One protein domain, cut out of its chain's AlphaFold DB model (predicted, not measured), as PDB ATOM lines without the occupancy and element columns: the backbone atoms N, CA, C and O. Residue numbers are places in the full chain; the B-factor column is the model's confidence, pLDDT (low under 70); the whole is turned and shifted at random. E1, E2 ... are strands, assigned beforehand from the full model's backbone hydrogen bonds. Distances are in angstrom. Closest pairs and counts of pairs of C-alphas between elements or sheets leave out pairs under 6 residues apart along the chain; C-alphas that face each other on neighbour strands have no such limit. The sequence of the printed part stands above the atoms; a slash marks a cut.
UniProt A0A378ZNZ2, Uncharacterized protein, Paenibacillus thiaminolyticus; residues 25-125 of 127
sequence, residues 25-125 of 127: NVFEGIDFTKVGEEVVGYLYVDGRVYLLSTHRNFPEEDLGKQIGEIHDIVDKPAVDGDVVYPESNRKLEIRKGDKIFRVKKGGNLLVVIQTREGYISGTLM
ATOM      1  N   ASN A  25       5.606  30.240 117.585       78.12
ATOM      2  CA  ASN A  25       6.952  30.001 118.077       78.12
ATOM      3  C   ASN A  25       7.878  31.015 117.398       78.12
ATOM      4  O   ASN A  25       8.056  30.986 116.186       78.12
ATOM      5  N   VAL A  26       8.417  31.951 118.174       83.12
ATOM      6  CA  VAL A  26       9.222  33.070 117.664       83.12
ATOM      7  C   VAL A  26      10.531  32.609 117.026       83.12
ATOM      8  O   VAL A  26      11.174  33.388 116.336       83.12
ATOM      9  N   PHE A  27      10.900  31.342 117.235       86.19
ATOM     10  CA  PHE A  27      12.071  30.697 116.655       86.19
ATOM     11  C   PHE A  27      11.757  29.874 115.397       86.19
ATOM     12  O   PHE A  27      12.657  29.264 114.823       86.19
ATOM     13  N   GLU A  28      10.490  29.793 114.987       85.00
ATOM     14  CA  GLU A  28      10.074  29.023 113.815       85.00
ATOM     15  C   GLU A  28      10.753  29.552 112.544       85.00
ATOM     16  O   GLU A  28      10.648  30.731 112.218       85.00
ATOM     17  N   GLY A  29      11.460  28.670 111.828       82.75
ATOM     18  CA  GLY A  29      12.158  29.009 110.583       82.75
ATOM     19  C   GLY A  29      13.515  29.704 110.760       82.75
ATOM     20  O   GLY A  29      14.164  29.997 109.757       82.75
ATOM     21  N   ILE A  30      13.969  29.939 111.996       86.25
ATOM     22  CA  ILE A  30      15.285  30.533 112.261       86.25
ATOM     23  C   ILE A  30      16.347  29.436 112.320       86.25
ATOM     24  O   ILE A  30      16.292  28.538 113.159       86.25
ATOM     25  N   ASP A  31      17.347  29.555 111.453       87.12
ATOM     26  CA  ASP A  31      18.565  28.756 111.508       87.12
ATOM     27  C   ASP A  31      19.670  29.547 112.220       87.12
ATOM     28  O   ASP A  31      20.373  30.356 111.614       87.12
ATOM     29  N   PHE A  32      19.811  29.312 113.526       86.81
ATOM     30  CA  PHE A  32      20.799  29.981 114.380       86.81
ATOM     31  C   PHE A  32      22.255  29.649 114.019       86.81
ATOM     32  O   PHE A  32      23.164  30.341 114.470       86.81
ATOM     33  N   THR A  33      22.488  28.637 113.176       84.50
ATOM     34  CA  THR A  33      23.833  28.323 112.670       84.50
ATOM     35  C   THR A  33      24.262  29.260 111.543       84.50
ATOM     36  O   THR A  33      25.458  29.411 111.288       84.50
ATOM     37  N   LYS A  34      23.311  29.947 110.893       83.19
ATOM     38  CA  LYS A  34      23.600  30.946 109.859       83.19
ATOM     39  C   LYS A  34      24.034  32.255 110.498       83.19
ATOM     40  O   LYS A  34      23.253  33.194 110.638       83.19
ATOM     41  N   VAL A  35      25.304  32.306 110.862       79.25
ATOM     42  CA  VAL A  35      26.018  33.517 111.260       79.25
ATOM     43  C   VAL A  35      27.176  33.749 110.286       79.25
ATOM     44  O   VAL A  35      27.802  32.802 109.814       79.25
ATOM     45  N   GLY A  36      27.475  35.005 109.964       70.44
ATOM     46  CA  GLY A  36      28.480  35.371 108.966       70.44
ATOM     47  C   GLY A  36      28.999  36.797 109.142       70.44
ATOM     48  O   GLY A  36      28.947  37.363 110.233       70.44
ATOM     49  N   GLU A  37      29.522  37.386 108.065       69.69
ATOM     50  CA  GLU A  37      30.180  38.698 108.138       69.69
ATOM     51  C   GLU A  37      29.231  39.840 108.533       69.69
ATOM     52  O   GLU A  37      29.644  40.730 109.289       69.69
ATOM     53  N   GLU A  38      27.980  39.790 108.055       75.81
ATOM     54  CA  GLU A  38      26.940  40.804 108.288       75.81
ATOM     55  C   GLU A  38      26.149  40.563 109.585       75.81
ATOM     56  O   GLU A  38      25.947  41.490 110.374       75.81
ATOM     57  N   VAL A  39      25.736  39.314 109.826       86.00
ATOM     58  CA  VAL A  39      25.027  38.888 111.042       86.00
ATOM     59  C   VAL A  39      25.980  38.065 111.888       86.00
ATOM     60  O   VAL A  39      26.227  36.891 111.616       86.00
ATOM     61  N   VAL A  40      26.519  38.686 112.928       90.31
ATOM     62  CA  VAL A  40      27.523  38.056 113.788       90.31
ATOM     63  C   VAL A  40      26.891  37.194 114.883       90.31
ATOM     64  O   VAL A  40      27.582  36.365 115.465       90.31
ATOM     65  N   GLY A  41      25.590  37.357 115.142       93.38
ATOM     66  CA  GLY A  41      24.843  36.579 116.128       93.38
ATOM     67  C   GLY A  41      23.362  36.946 116.200       93.38
ATOM     68  O   GLY A  41      22.864  37.740 115.400       93.38
ATOM     69  N   TYR A  42      22.674  36.397 117.197       95.12
ATOM     70  CA  TYR A  42      21.254  36.629 117.463       95.12
ATOM     71  C   TYR A  42      21.036  36.957 118.941       95.12
ATOM     72  O   TYR A  42      21.675  36.354 119.796       95.12
ATOM     73  N   LEU A  43      20.111  37.866 119.248       96.19
ATOM     74  CA  LEU A  43      19.679  38.176 120.616       96.19
ATOM     75  C   LEU A  43      18.180  37.916 120.755       96.19
ATOM     76  O   LEU A  43      17.397  38.418 119.948       96.19
ATOM     77  N   TYR A  44      17.778  37.190 121.795       95.81
ATOM     78  CA  TYR A  44      16.376  37.040 122.175       95.81
ATOM     79  C   TYR A  44      16.054  37.925 123.380       95.81
ATOM     80  O   TYR A  44      16.672  37.796 124.432       95.81
ATOM     81  N   VAL A  45      15.112  38.858 123.230       94.50
ATOM     82  CA  VAL A  45      14.662  39.733 124.327       94.50
ATOM     83  C   VAL A  45      13.259  40.273 124.046       94.50
ATOM     84  O   VAL A  45      12.925  40.555 122.893       94.50
ATOM     85  N   ASP A  46      12.431  40.438 125.083       90.62
ATOM     86  CA  ASP A  46      11.061  40.969 124.985       90.62
ATOM     87  C   ASP A  46      10.209  40.174 123.973       90.62
ATOM     88  O   ASP A  46       9.433  40.717 123.178       90.62
ATOM     89  N   GLY A  47      10.418  38.852 123.940       89.12
ATOM     90  CA  GLY A  47       9.712  37.950 123.031       89.12
ATOM     91  C   GLY A  47      10.053  38.130 121.546       89.12
ATOM     92  O   GLY A  47       9.261  37.716 120.698       89.12
ATOM     93  N   ARG A  48      11.191  38.747 121.207       91.31
ATOM     94  CA  ARG A  48      11.619  39.021 119.826       91.31
ATOM     95  C   ARG A  48      13.060  38.591 119.597       91.31
ATOM     96  O   ARG A  48      13.879  38.655 120.506       91.31
ATOM     97  N   VAL A  49      13.360  38.197 118.361       93.19
ATOM     98  CA  VAL A  49      14.725  37.884 117.926       93.19
ATOM     99  C   VAL A  49      15.293  39.065 117.150       93.19
ATOM    100  O   VAL A  49      14.634  39.629 116.273       93.19
ATOM    101  N   TYR A  50      16.522  39.432 117.484       93.94
ATOM    102  CA  TYR A  50      17.274  40.501 116.853       93.94
ATOM    103  C   TYR A  50      18.511  39.931 116.166       93.94
ATOM    104  O   TYR A  50      19.213  39.105 116.746       93.94
ATOM    105  N   LEU A  51      18.780  40.398 114.951       93.69
ATOM    106  CA  LEU A  51      20.005  40.113 114.210       93.69
ATOM    107  C   LEU A  51      21.099  41.051 114.718       93.69
ATOM    108  O   LEU A  51      20.924  42.273 114.672       93.69
ATOM    109  N   LEU A  52      22.200  40.489 115.210       93.31
ATOM    110  CA  LEU A  52      23.325  41.251 115.738       93.31
ATOM    111  C   LEU A  52      24.341  41.551 114.641       93.31
ATOM    112  O   LEU A  52      24.779  40.656 113.920       93.31
ATOM    113  N   SER A  53      24.785  42.800 114.590       88.81
ATOM    114  CA  SER A  53      25.842  43.278 113.702       88.81
ATOM    115  C   SER A  53      26.799  44.163 114.491       88.81
ATOM    116  O   SER A  53      26.388  44.950 115.352       88.81
ATOM    117  N   THR A  54      28.095  44.059 114.203       81.69
ATOM    118  CA  THR A  54      29.083  44.936 114.838       81.69
ATOM    119  C   THR A  54      28.975  46.353 114.311       81.69
ATOM    120  O   THR A  54      29.104  46.570 113.106       81.69
ATOM    121  N   HIS A  55      28.838  47.314 115.219       72.94
ATOM    122  CA  HIS A  55      28.843  48.728 114.882       72.94
ATOM    123  C   HIS A  55      29.883  49.443 115.744       72.94
ATOM    124  O   HIS A  55      29.647  49.727 116.913       72.94
ATOM    125  N   ARG A  56      31.069  49.694 115.174       65.50
ATOM    126  CA  ARG A  56      32.241  50.152 115.944       65.50
ATOM    127  C   ARG A  56      32.077  51.547 116.560       65.50
ATOM    128  O   ARG A  56      32.707  51.813 117.572       65.50
ATOM    129  N   ASN A  57      31.225  52.398 115.986       74.94
ATOM    130  CA  ASN A  57      31.075  53.800 116.386       74.94
ATOM    131  C   ASN A  57      29.612  54.136 116.717       74.94
ATOM    132  O   ASN A  57      29.038  55.043 116.120       74.94
ATOM    133  N   PHE A  58      28.981  53.373 117.616       83.94
ATOM    134  CA  PHE A  58      27.627  53.708 118.064       83.94
ATOM    135  C   PHE A  58      27.651  54.988 118.928       83.94
ATOM    136  O   PHE A  58      28.380  55.011 119.921       83.94
ATOM    137  N   PRO A  59      26.883  56.035 118.579       86.69
ATOM    138  CA  PRO A  59      26.808  57.268 119.363       86.69
ATOM    139  C   PRO A  59      26.083  57.030 120.698       86.69
ATOM    140  O   PRO A  59      24.916  56.633 120.728       86.69
ATOM    141  N   GLU A  60      26.758  57.264 121.825       86.94
ATOM    142  CA  GLU A  60      26.200  56.994 123.161       86.94
ATOM    143  C   GLU A  60      24.954  57.834 123.465       86.94
ATOM    144  O   GLU A  60      24.068  57.397 124.201       86.94
ATOM    145  N   GLU A  61      24.834  59.018 122.864       89.50
ATOM    146  CA  GLU A  61      23.658  59.880 122.970       89.50
ATOM    147  C   GLU A  61      22.360  59.196 122.498       89.50
ATOM    148  O   GLU A  61      21.274  59.492 123.027       89.50
ATOM    149  N   ASP A  62      22.475  58.227 121.583       89.56
ATOM    150  CA  ASP A  62      21.365  57.443 121.042       89.56
ATOM    151  C   ASP A  62      21.001  56.229 121.913       89.56
ATOM    152  O   ASP A  62      19.951  55.610 121.683       89.56
ATOM    153  N   LEU A  63      21.776  55.919 122.966       90.19
ATOM    154  CA  LEU A  63      21.392  54.919 123.969       90.19
ATOM    155  C   LEU A  63      20.129  55.370 124.700       90.19
ATOM    156  O   LEU A  63      20.060  56.448 125.294       90.19
ATOM    157  N   GLY A  64      19.104  54.530 124.661       91.88
ATOM    158  CA  GLY A  64      17.840  54.725 125.352       91.88
ATOM    159  C   GLY A  64      17.808  54.060 126.718       91.88
ATOM    160  O   GLY A  64      18.776  54.049 127.473       91.88
ATOM    161  N   LYS A  65      16.637  53.525 127.061       92.88
ATOM    162  CA  LYS A  65      16.420  52.827 128.327       92.88
ATOM    163  C   LYS A  65      17.099  51.453 128.293       92.88
ATOM    164  O   LYS A  65      16.949  50.734 127.303       92.88
ATOM    165  N   GLN A  66      17.762  51.069 129.386       95.44
ATOM    166  CA  GLN A  66      18.177  49.681 129.607       95.44
ATOM    167  C   GLN A  66      16.925  48.796 129.710       95.44
ATOM    168  O   GLN A  66      16.020  49.074 130.501       95.44
ATOM    169  N   ILE A  67      16.853  47.756 128.885       94.69
ATOM    170  CA  ILE A  67      15.717  46.826 128.819       94.69
ATOM    171  C   ILE A  67      16.050  45.429 129.333       94.69
ATOM    172  O   ILE A  67      15.139  44.637 129.542       94.69
ATOM    173  N   GLY A  68      17.330  45.132 129.548       95.50
ATOM    174  CA  GLY A  68      17.773  43.841 130.044       95.50
ATOM    175  C   GLY A  68      19.287  43.761 130.134       95.50
ATOM    176  O   GLY A  68      19.988  44.773 130.029       95.50
ATOM    177  N   GLU A  69      19.767  42.542 130.324       97.81
ATOM    178  CA  GLU A  69      21.177  42.174 130.377       97.81
ATOM    179  C   GLU A  69      21.348  40.821 129.682       97.81
ATOM    180  O   GLU A  69      20.385  40.056 129.574       97.81
ATOM    181  N   ILE A  70      22.555  40.522 129.206       97.81
ATOM    182  CA  ILE A  70      22.870  39.218 128.629       97.81
ATOM    183  C   ILE A  70      22.750  38.152 129.717       97.81
ATOM    184  O   ILE A  70      23.462  38.193 130.726       97.81
ATOM    185  N   HIS A  71      21.858  37.191 129.497       97.81
ATOM    186  CA  HIS A  71      21.621  36.084 130.410       97.81
ATOM    187  C   HIS A  71      22.674  34.990 130.239       97.81
ATOM    188  O   HIS A  71      23.295  34.568 131.222       97.81
ATOM    189  N   ASP A  72      22.870  34.541 129.001       97.31
ATOM    190  CA  ASP A  72      23.855  33.527 128.649       97.31
ATOM    191  C   ASP A  72      24.172  33.536 127.143       97.31
ATOM    192  O   ASP A  72      23.454  34.142 126.341       97.31
ATOM    193  N   ILE A  73      25.262  32.864 126.770       94.69
ATOM    194  CA  ILE A  73      25.643  32.625 125.374       94.69
ATOM    195  C   ILE A  73      25.360  31.159 125.062       94.69
ATOM    196  O   ILE A  73      25.991  30.263 125.619       94.69
ATOM    197  N   VAL A  74      24.403  30.916 124.173       95.06
ATOM    198  CA  VAL A  74      23.812  29.596 123.929       95.06
ATOM    199  C   VAL A  74      23.747  29.287 122.439       95.06
ATOM    200  O   VAL A  74      23.762  30.187 121.606       95.06
ATOM    201  N   ASP A  75      23.595  28.013 122.090       91.19
ATOM    202  CA  ASP A  75      23.388  27.605 120.693       91.19
ATOM    203  C   ASP A  75      21.968  27.915 120.196       91.19
ATOM    204  O   ASP A  75      21.732  28.105 119.002       91.19
ATOM    205  N   LYS A  76      21.000  27.962 121.118       92.00
ATOM    206  CA  LYS A  76      19.599  28.265 120.828       92.00
ATOM    207  C   LYS A  76      18.965  29.040 121.987       92.00
ATOM    208  O   LYS A  76      19.008  28.535 123.108       92.00
ATOM    209  N   PRO A  77      18.325  30.197 121.739       93.50
ATOM    210  CA  PRO A  77      17.705  30.983 122.799       93.50
ATOM    211  C   PRO A  77      16.491  30.286 123.417       93.50
ATOM    212  O   PRO A  77      15.707  29.636 122.716       93.50
ATOM    213  N   ALA A  78      16.306  30.481 124.718       91.88
ATOM    214  CA  ALA A  78      15.153  30.009 125.477       91.88
ATOM    215  C   ALA A  78      14.556  31.099 126.379       91.88
ATOM    216  O   ALA A  78      13.337  31.121 126.573       91.88
ATOM    217  N   VAL A  79      15.381  32.008 126.907       94.62
ATOM    218  CA  VAL A  79      14.964  33.081 127.819       94.62
ATOM    219  C   VAL A  79      15.468  34.449 127.363       94.62
ATOM    220  O   VAL A  79      16.432  34.559 126.608       94.62
ATOM    221  N   ASP A  80      14.792  35.507 127.810       95.56
ATOM    222  CA  ASP A  80      15.208  36.877 127.512       95.56
ATOM    223  C   ASP A  80      16.649  37.128 127.989       95.56
ATOM    224  O   ASP A  80      17.009  36.814 129.125       95.56
ATOM    225  N   GLY A  81      17.455  37.729 127.117       95.94
ATOM    226  CA  GLY A  81      18.880  37.961 127.331       95.94
ATOM    227  C   GLY A  81      19.780  36.857 126.771       95.94
ATOM    228  O   GLY A  81      20.996  37.042 126.776       95.94
ATOM    229  N   ASP A  82      19.227  35.748 126.272       97.44
ATOM    230  CA  ASP A  82      20.014  34.722 125.587       97.44
ATOM    231  C   ASP A  82      20.546  35.233 124.249       97.44
ATOM    232  O   ASP A  82      19.827  35.844 123.444       97.44
ATOM    233  N   VAL A  83      21.811  34.920 123.994       96.25
ATOM    234  CA  VAL A  83      22.513  35.309 122.778       96.25
ATOM    235  C   VAL A  83      23.104  34.086 122.091       96.25
ATOM    236  O   VAL A  83      23.819  33.305 122.707       96.25
ATOM    237  N   VAL A  84      22.876  33.964 120.784       94.81
ATOM    238  CA  VAL A  84      23.639  33.047 119.930       94.81
ATOM    239  C   VAL A  84      24.799  33.818 119.326       94.81
ATOM    240  O   VAL A  84      24.589  34.692 118.484       94.81
ATOM    241  N   TYR A  85      26.022  33.513 119.760       91.69
ATOM    242  CA  TYR A  85      27.224  34.225 119.319       91.69
ATOM    243  C   TYR A  85      28.447  33.300 119.212       91.69
ATOM    244  O   TYR A  85      29.254  33.214 120.150       91.69
ATOM    245  N   PRO A  86      28.577  32.577 118.080       85.94
ATOM    246  CA  PRO A  86      29.625  31.580 117.881       85.94
ATOM    247  C   PRO A  86      31.027  32.180 117.907       85.94
ATOM    248  O   PRO A  86      31.256  33.282 117.406       85.94
ATOM    249  N   GLU A  87      31.982  31.425 118.457       83.69
ATOM    250  CA  GLU A  87      33.356  31.894 118.685       83.69
ATOM    251  C   GLU A  87      34.041  32.393 117.411       83.69
ATOM    252  O   GLU A  87      34.731  33.409 117.441       83.69
ATOM    253  N   SER A  88      33.783  31.733 116.277       79.62
ATOM    254  CA  SER A  88      34.349  32.075 114.967       79.62
ATOM    255  C   SER A  88      33.999  33.484 114.486       79.62
ATOM    256  O   SER A  88      34.707  34.038 113.648       79.62
ATOM    257  N   ASN A  89      32.914  34.067 115.004       76.00
ATOM    258  CA  ASN A  89      32.367  35.342 114.542       76.00
ATOM    259  C   ASN A  89      32.494  36.447 115.601       76.00
ATOM    260  O   ASN A  89      31.978  37.557 115.411       76.00
ATOM    261  N   ARG A  90      33.192  36.164 116.711       80.19
ATOM    262  CA  ARG A  90      33.424  37.119 117.794       80.19
ATOM    263  C   ARG A  90      34.365  38.221 117.329       80.19
ATOM    264  O   ARG A  90      35.567  38.028 117.185       80.19
ATOM    265  N   LYS A  91      33.788  39.392 117.083       77.62
ATOM    266  CA  LYS A  91      34.507  40.627 116.740       77.62
ATOM    267  C   LYS A  91      34.656  41.556 117.948       77.62
ATOM    268  O   LYS A  91      35.556  42.386 117.945       77.62
ATOM    269  N   LEU A  92      33.747  41.433 118.916       83.56
ATOM    270  CA  LEU A  92      33.771  42.082 120.224       83.56
ATOM    271  C   LEU A  92      33.362  41.038 121.259       83.56
ATOM    272  O   LEU A  92      32.535  40.172 120.965       83.56
ATOM    273  N   GLU A  93      33.920  41.096 122.456       88.38
ATOM    274  CA  GLU A  93      33.578  40.147 123.512       88.38
ATOM    275  C   GLU A  93      32.217  40.483 124.153       88.38
ATOM    276  O   GLU A  93      32.071  41.511 124.809       88.38
ATOM    277  N   ILE A  94      31.230  39.590 123.996       91.06
ATOM    278  CA  ILE A  94      29.968  39.623 124.757       91.06
ATOM    279  C   ILE A  94      30.136  38.776 126.014       91.06
ATOM    280  O   ILE A  94      30.658  37.661 125.947       91.06
ATOM    281  N   ARG A  95      29.655  39.272 127.153       93.50
ATOM    282  CA  ARG A  95      29.683  38.565 128.436       93.50
ATOM    283  C   ARG A  95      28.311  38.554 129.093       93.50
ATOM    284  O   ARG A  95      27.493  39.449 128.904       93.50
ATOM    285  N   LYS A  96      28.091  37.555 129.947       95.69
ATOM    286  CA  LYS A  96      26.953  37.536 130.870       95.69
ATOM    287  C   LYS A  96      26.943  38.807 131.729       95.69
ATOM    288  O   LYS A  96      27.972  39.172 132.297       95.69
ATOM    289  N   GLY A  97      25.782  39.451 131.823       96.31
ATOM    290  CA  GLY A  97      25.593  40.728 132.516       96.31
ATOM    291  C   GLY A  97      25.857  41.975 131.665       96.31
ATOM    292  O   GLY A  97      25.606  43.082 132.142       96.31
ATOM    293  N   ASP A  98      26.327  41.842 130.418       96.50
ATOM    294  CA  ASP A  98      26.426  42.991 129.511       96.50
ATOM    295  C   ASP A  98      25.036  43.590 129.270       96.50
ATOM    296  O   ASP A  98      24.034  42.884 129.151       96.50
ATOM    297  N   LYS A  99      24.950  44.918 129.231       96.88
ATOM    298  CA  LYS A  99      23.664  45.619 129.278       96.88
ATOM    299  C   LYS A  99      23.030  45.714 127.899       96.88
ATOM    300  O   LYS A  99      23.698  46.044 126.921       96.88
ATOM    301  N   ILE A 100      21.715  45.519 127.841       96.62
ATOM    302  CA  ILE A 100      20.915  45.671 126.625       96.62
ATOM    303  C   ILE A 100      20.095  46.954 126.734       96.62
ATOM    304  O   ILE A 100      19.309  47.131 127.669       96.62
ATOM    305  N   PHE A 101      20.218  47.830 125.745       95.06
ATOM    306  CA  PHE A 101      19.495  49.097 125.663       95.06
ATOM    307  C   PHE A 101      18.594  49.132 124.435       95.06
ATOM    308  O   PHE A 101      18.949  48.596 123.388       95.06
ATOM    309  N   ARG A 102      17.450  49.819 124.528       92.62
ATOM    310  CA  ARG A 102      16.745  50.293 123.323       92.62
ATOM    311  C   ARG A 102      17.470  51.490 122.727       92.62
ATOM    312  O   ARG A 102      18.005  52.303 123.470       92.62
ATOM    313  N   VAL A 103      17.400  51.650 121.410       91.00
ATOM    314  CA  VAL A 103      17.918  52.838 120.713       91.00
ATOM    315  C   VAL A 103      16.844  53.933 120.664       91.00
ATOM    316  O   VAL A 103      15.683  53.645 120.369       91.00
ATOM    317  N   LYS A 104      17.203  55.190 120.966       85.62
ATOM    318  CA  LYS A 104      16.278  56.345 120.921       85.62
ATOM    319  C   LYS A 104      15.947  56.766 119.489       85.62
ATOM    320  O   LYS A 104      14.795  57.069 119.187       85.62
ATOM    321  N   LYS A 105      16.968  56.823 118.629       71.12
ATOM    322  CA  LYS A 105      16.895  57.246 117.226       71.12
ATOM    323  C   LYS A 105      17.785  56.319 116.398       71.12
ATOM    324  O   LYS A 105      18.995  56.441 116.443       71.12
ATOM    325  N   GLY A 106      17.196  55.351 115.696       59.69
ATOM    326  CA  GLY A 106      17.988  54.308 115.021       59.69
ATOM    327  C   GLY A 106      17.375  53.706 113.758       59.69
ATOM    328  O   GLY A 106      17.950  52.783 113.186       59.69
ATOM    329  N   GLY A 107      16.211  54.188 113.309       67.50
ATOM    330  CA  GLY A 107      15.490  53.579 112.189       67.50
ATOM    331  C   GLY A 107      15.127  52.120 112.493       67.50
ATOM    332  O   GLY A 107      14.260  51.863 113.323       67.50
ATOM    333  N   ASN A 108      15.819  51.180 111.842       65.12
ATOM    334  CA  ASN A 108      15.639  49.734 112.028       65.12
ATOM    335  C   ASN A 108      16.493  49.147 113.172       65.12
ATOM    336  O   ASN A 108      16.276  47.996 113.563       65.12
ATOM    337  N   LEU A 109      17.460  49.911 113.703       68.88
ATOM    338  CA  LEU A 109      18.214  49.551 114.906       68.88
ATOM    339  C   LEU A 109      17.313  49.737 116.119       68.88
ATOM    340  O   LEU A 109      16.894  50.853 116.431       68.88
ATOM    341  N   LEU A 110      17.010  48.639 116.800       79.50
ATOM    342  CA  LEU A 110      16.053  48.651 117.902       79.50
ATOM    343  C   LEU A 110      16.718  48.398 119.251       79.50
ATOM    344  O   LEU A 110      16.211  48.882 120.266       79.50
ATOM    345  N   VAL A 111      17.837  47.671 119.267       90.25
ATOM    346  CA  VAL A 111      18.569  47.335 120.491       90.25
ATOM    347  C   VAL A 111      20.076  47.464 120.303       90.25
ATOM    348  O   VAL A 111      20.580  47.362 119.187       90.25
ATOM    349  N   VAL A 112      20.792  47.683 121.400       92.88
ATOM    350  CA  VAL A 112      22.256  47.696 121.463       92.88
ATOM    351  C   VAL A 112      22.705  46.947 122.709       92.88
ATOM    352  O   VAL A 112      22.153  47.154 123.788       92.88
ATOM    353  N   ILE A 113      23.718  46.098 122.555       94.56
ATOM    354  CA  ILE A 113      24.454  45.471 123.651       94.56
ATOM    355  C   ILE A 113      25.680  46.343 123.926       94.56
ATOM    356  O   ILE A 113      26.500  46.563 123.030       94.56
ATOM    357  N   GLN A 114      25.792  46.848 125.151       92.12
ATOM    358  CA  GLN A 114      26.982  47.537 125.636       92.12
ATOM    359  C   GLN A 114      27.932  46.504 126.243       92.12
ATOM    360  O   GLN A 114      27.649  45.940 127.300       92.12
ATOM    361  N   THR A 115      29.052  46.283 125.564       90.38
ATOM    362  CA  THR A 115      30.147  45.415 126.012       90.38
ATOM    363  C   THR A 115      31.259  46.256 126.643       90.38
ATOM    364  O   THR A 115      31.216  47.488 126.620       90.38
ATOM    365  N   ARG A 116      32.307  45.610 127.166       87.31
ATOM    366  CA  ARG A 116      33.515  46.316 127.637       87.31
ATOM    367  C   ARG A 116      34.314  46.977 126.512       87.31
ATOM    368  O   ARG A 116      35.038  47.932 126.770       87.31
ATOM    369  N   GLU A 117      34.212  46.446 125.299       86.50
ATOM    370  CA  GLU A 117      35.045  46.832 124.152       86.50
ATOM    371  C   GLU A 117      34.327  47.792 123.194       86.50
ATOM    372  O   GLU A 117      34.941  48.347 122.285       86.50
ATOM    373  N   GLY A 118      33.023  47.990 123.385       87.44
ATOM    374  CA  GLY A 118      32.194  48.835 122.537       87.44
ATOM    375  C   GLY A 118      30.761  48.331 122.450       87.44
ATOM    376  O   GLY A 118      30.227  47.734 123.387       87.44
ATOM    377  N   TYR A 119      30.133  48.560 121.299       90.25
ATOM    378  CA  TYR A 119      28.708  48.326 121.103       90.25
ATOM    379  C   TYR A 119      28.436  47.311 119.989       90.25
ATOM    380  O   TYR A 119      29.056  47.330 118.923       90.25
ATOM    381  N   ILE A 120      27.452  46.443 120.219       91.81
ATOM    382  CA  ILE A 120      26.899  45.548 119.197       91.81
ATOM    383  C   ILE A 120      25.448  45.941 118.971       91.81
ATOM    384  O   ILE A 120      24.649  45.983 119.903       91.81
ATOM    385  N   SER A 121      25.111  46.245 117.726       91.62
ATOM    386  CA  SER A 121      23.775  46.702 117.353       91.62
ATOM    387  C   SER A 121      22.878  45.532 116.960       91.62
ATOM    388  O   SER A 121      23.350  44.573 116.352       91.62
ATOM    389  N   GLY A 122      21.593  45.628 117.287       92.44
ATOM    390  CA  GLY A 122      20.570  44.652 116.942       92.44
ATOM    391  C   GLY A 122      19.447  45.269 116.110       92.44
ATOM    392  O   GLY A 122      18.817  46.255 116.511       92.44
ATOM    393  N   THR A 123      19.159  44.655 114.965       92.00
ATOM    394  CA  THR A 123      17.965  44.944 114.152       92.00
ATOM    395  C   THR A 123      16.911  43.880 114.387       92.00
ATOM    396  O   THR A 123      17.240  42.736 114.686       92.00
ATOM    397  N   LEU A 124      15.629  44.236 114.295       90.06
ATOM    398  CA  LEU A 124      14.572  43.236 114.442       90.06
ATOM    399  C   LEU A 124      14.644  42.233 113.294       90.06
ATOM    400  O   LEU A 124      14.643  42.640 112.131       90.06
ATOM    401  N   MET A 125      14.642  40.942 113.615       87.50
ATOM    402  CA  MET A 125      14.534  39.920 112.585       87.50
ATOM    403  C   MET A 125      13.169  40.043 111.880       87.50
ATOM    404  O   MET A 125      12.137  40.093 112.562       87.50
TER     405      MET A 125
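Overview. This is residues 25 to 125 of the 127 residues of an uncharacterized protein of Paenibacillus thiaminolyticus (UniProt A0A378ZNZ2). There is little regular structure, but its one sheet, curled like part of a barrel, is a folded sheet, bent back on itself: E3, E5, E6 and E7 face E1 and E4, with E2 as the hinge. The printed part has 101 residues, of which 39 are in the named strands E1 to E7, with no named helix, and the class is all strand by its named elements; the whole is compact, with a radius of gyration of the C-alphas of 12.2 A, and spans 34 by 27 by 24 A. The antiparallel order is E3 - E5 - E6 - E7 - E2 - E1 - E4.

Arrangement. E1, residues 41 to 45, and E2, residues 48 to 54, form a hairpin; N 43 and O 50 are 2.9 A apart, within hydrogen-bond range. Edge strand E4, residues 82 to 84, is antiparallel to E1: N 42 and O 84, 2.9 A. Edge strand E3, residues 63 to 69, is antiparallel to E5, residues 99 to 103: N 100 and O 68, 2.9 A. E5, E6, residues 109 to 114, and E7, residues 119 to 124, form a meander of two hairpins, each strand the antiparallel neighbour of the one before: N 101 and O 112, 2.8 A; N 122 and O 111, 2.8 A. E7 is antiparallel to E2: N 51 and O 123, 2.8 A.

Along the chain. E1 begins at C-alpha 41 (24.843, 36.579, 116.128). E2 is 19.1 A long and E7 16.4 A, ending at C-alpha 124 (14.572, 43.236, 114.442).

Size, cuts and confidence. The C-alphas farthest apart, of Gly 29 and Glu 61, are 35.2 A apart. The printed part has no cut; the links E3 to E4 and E4 to E5 are long. Residues 37, 56 and 106 to 109 have pLDDT under 70.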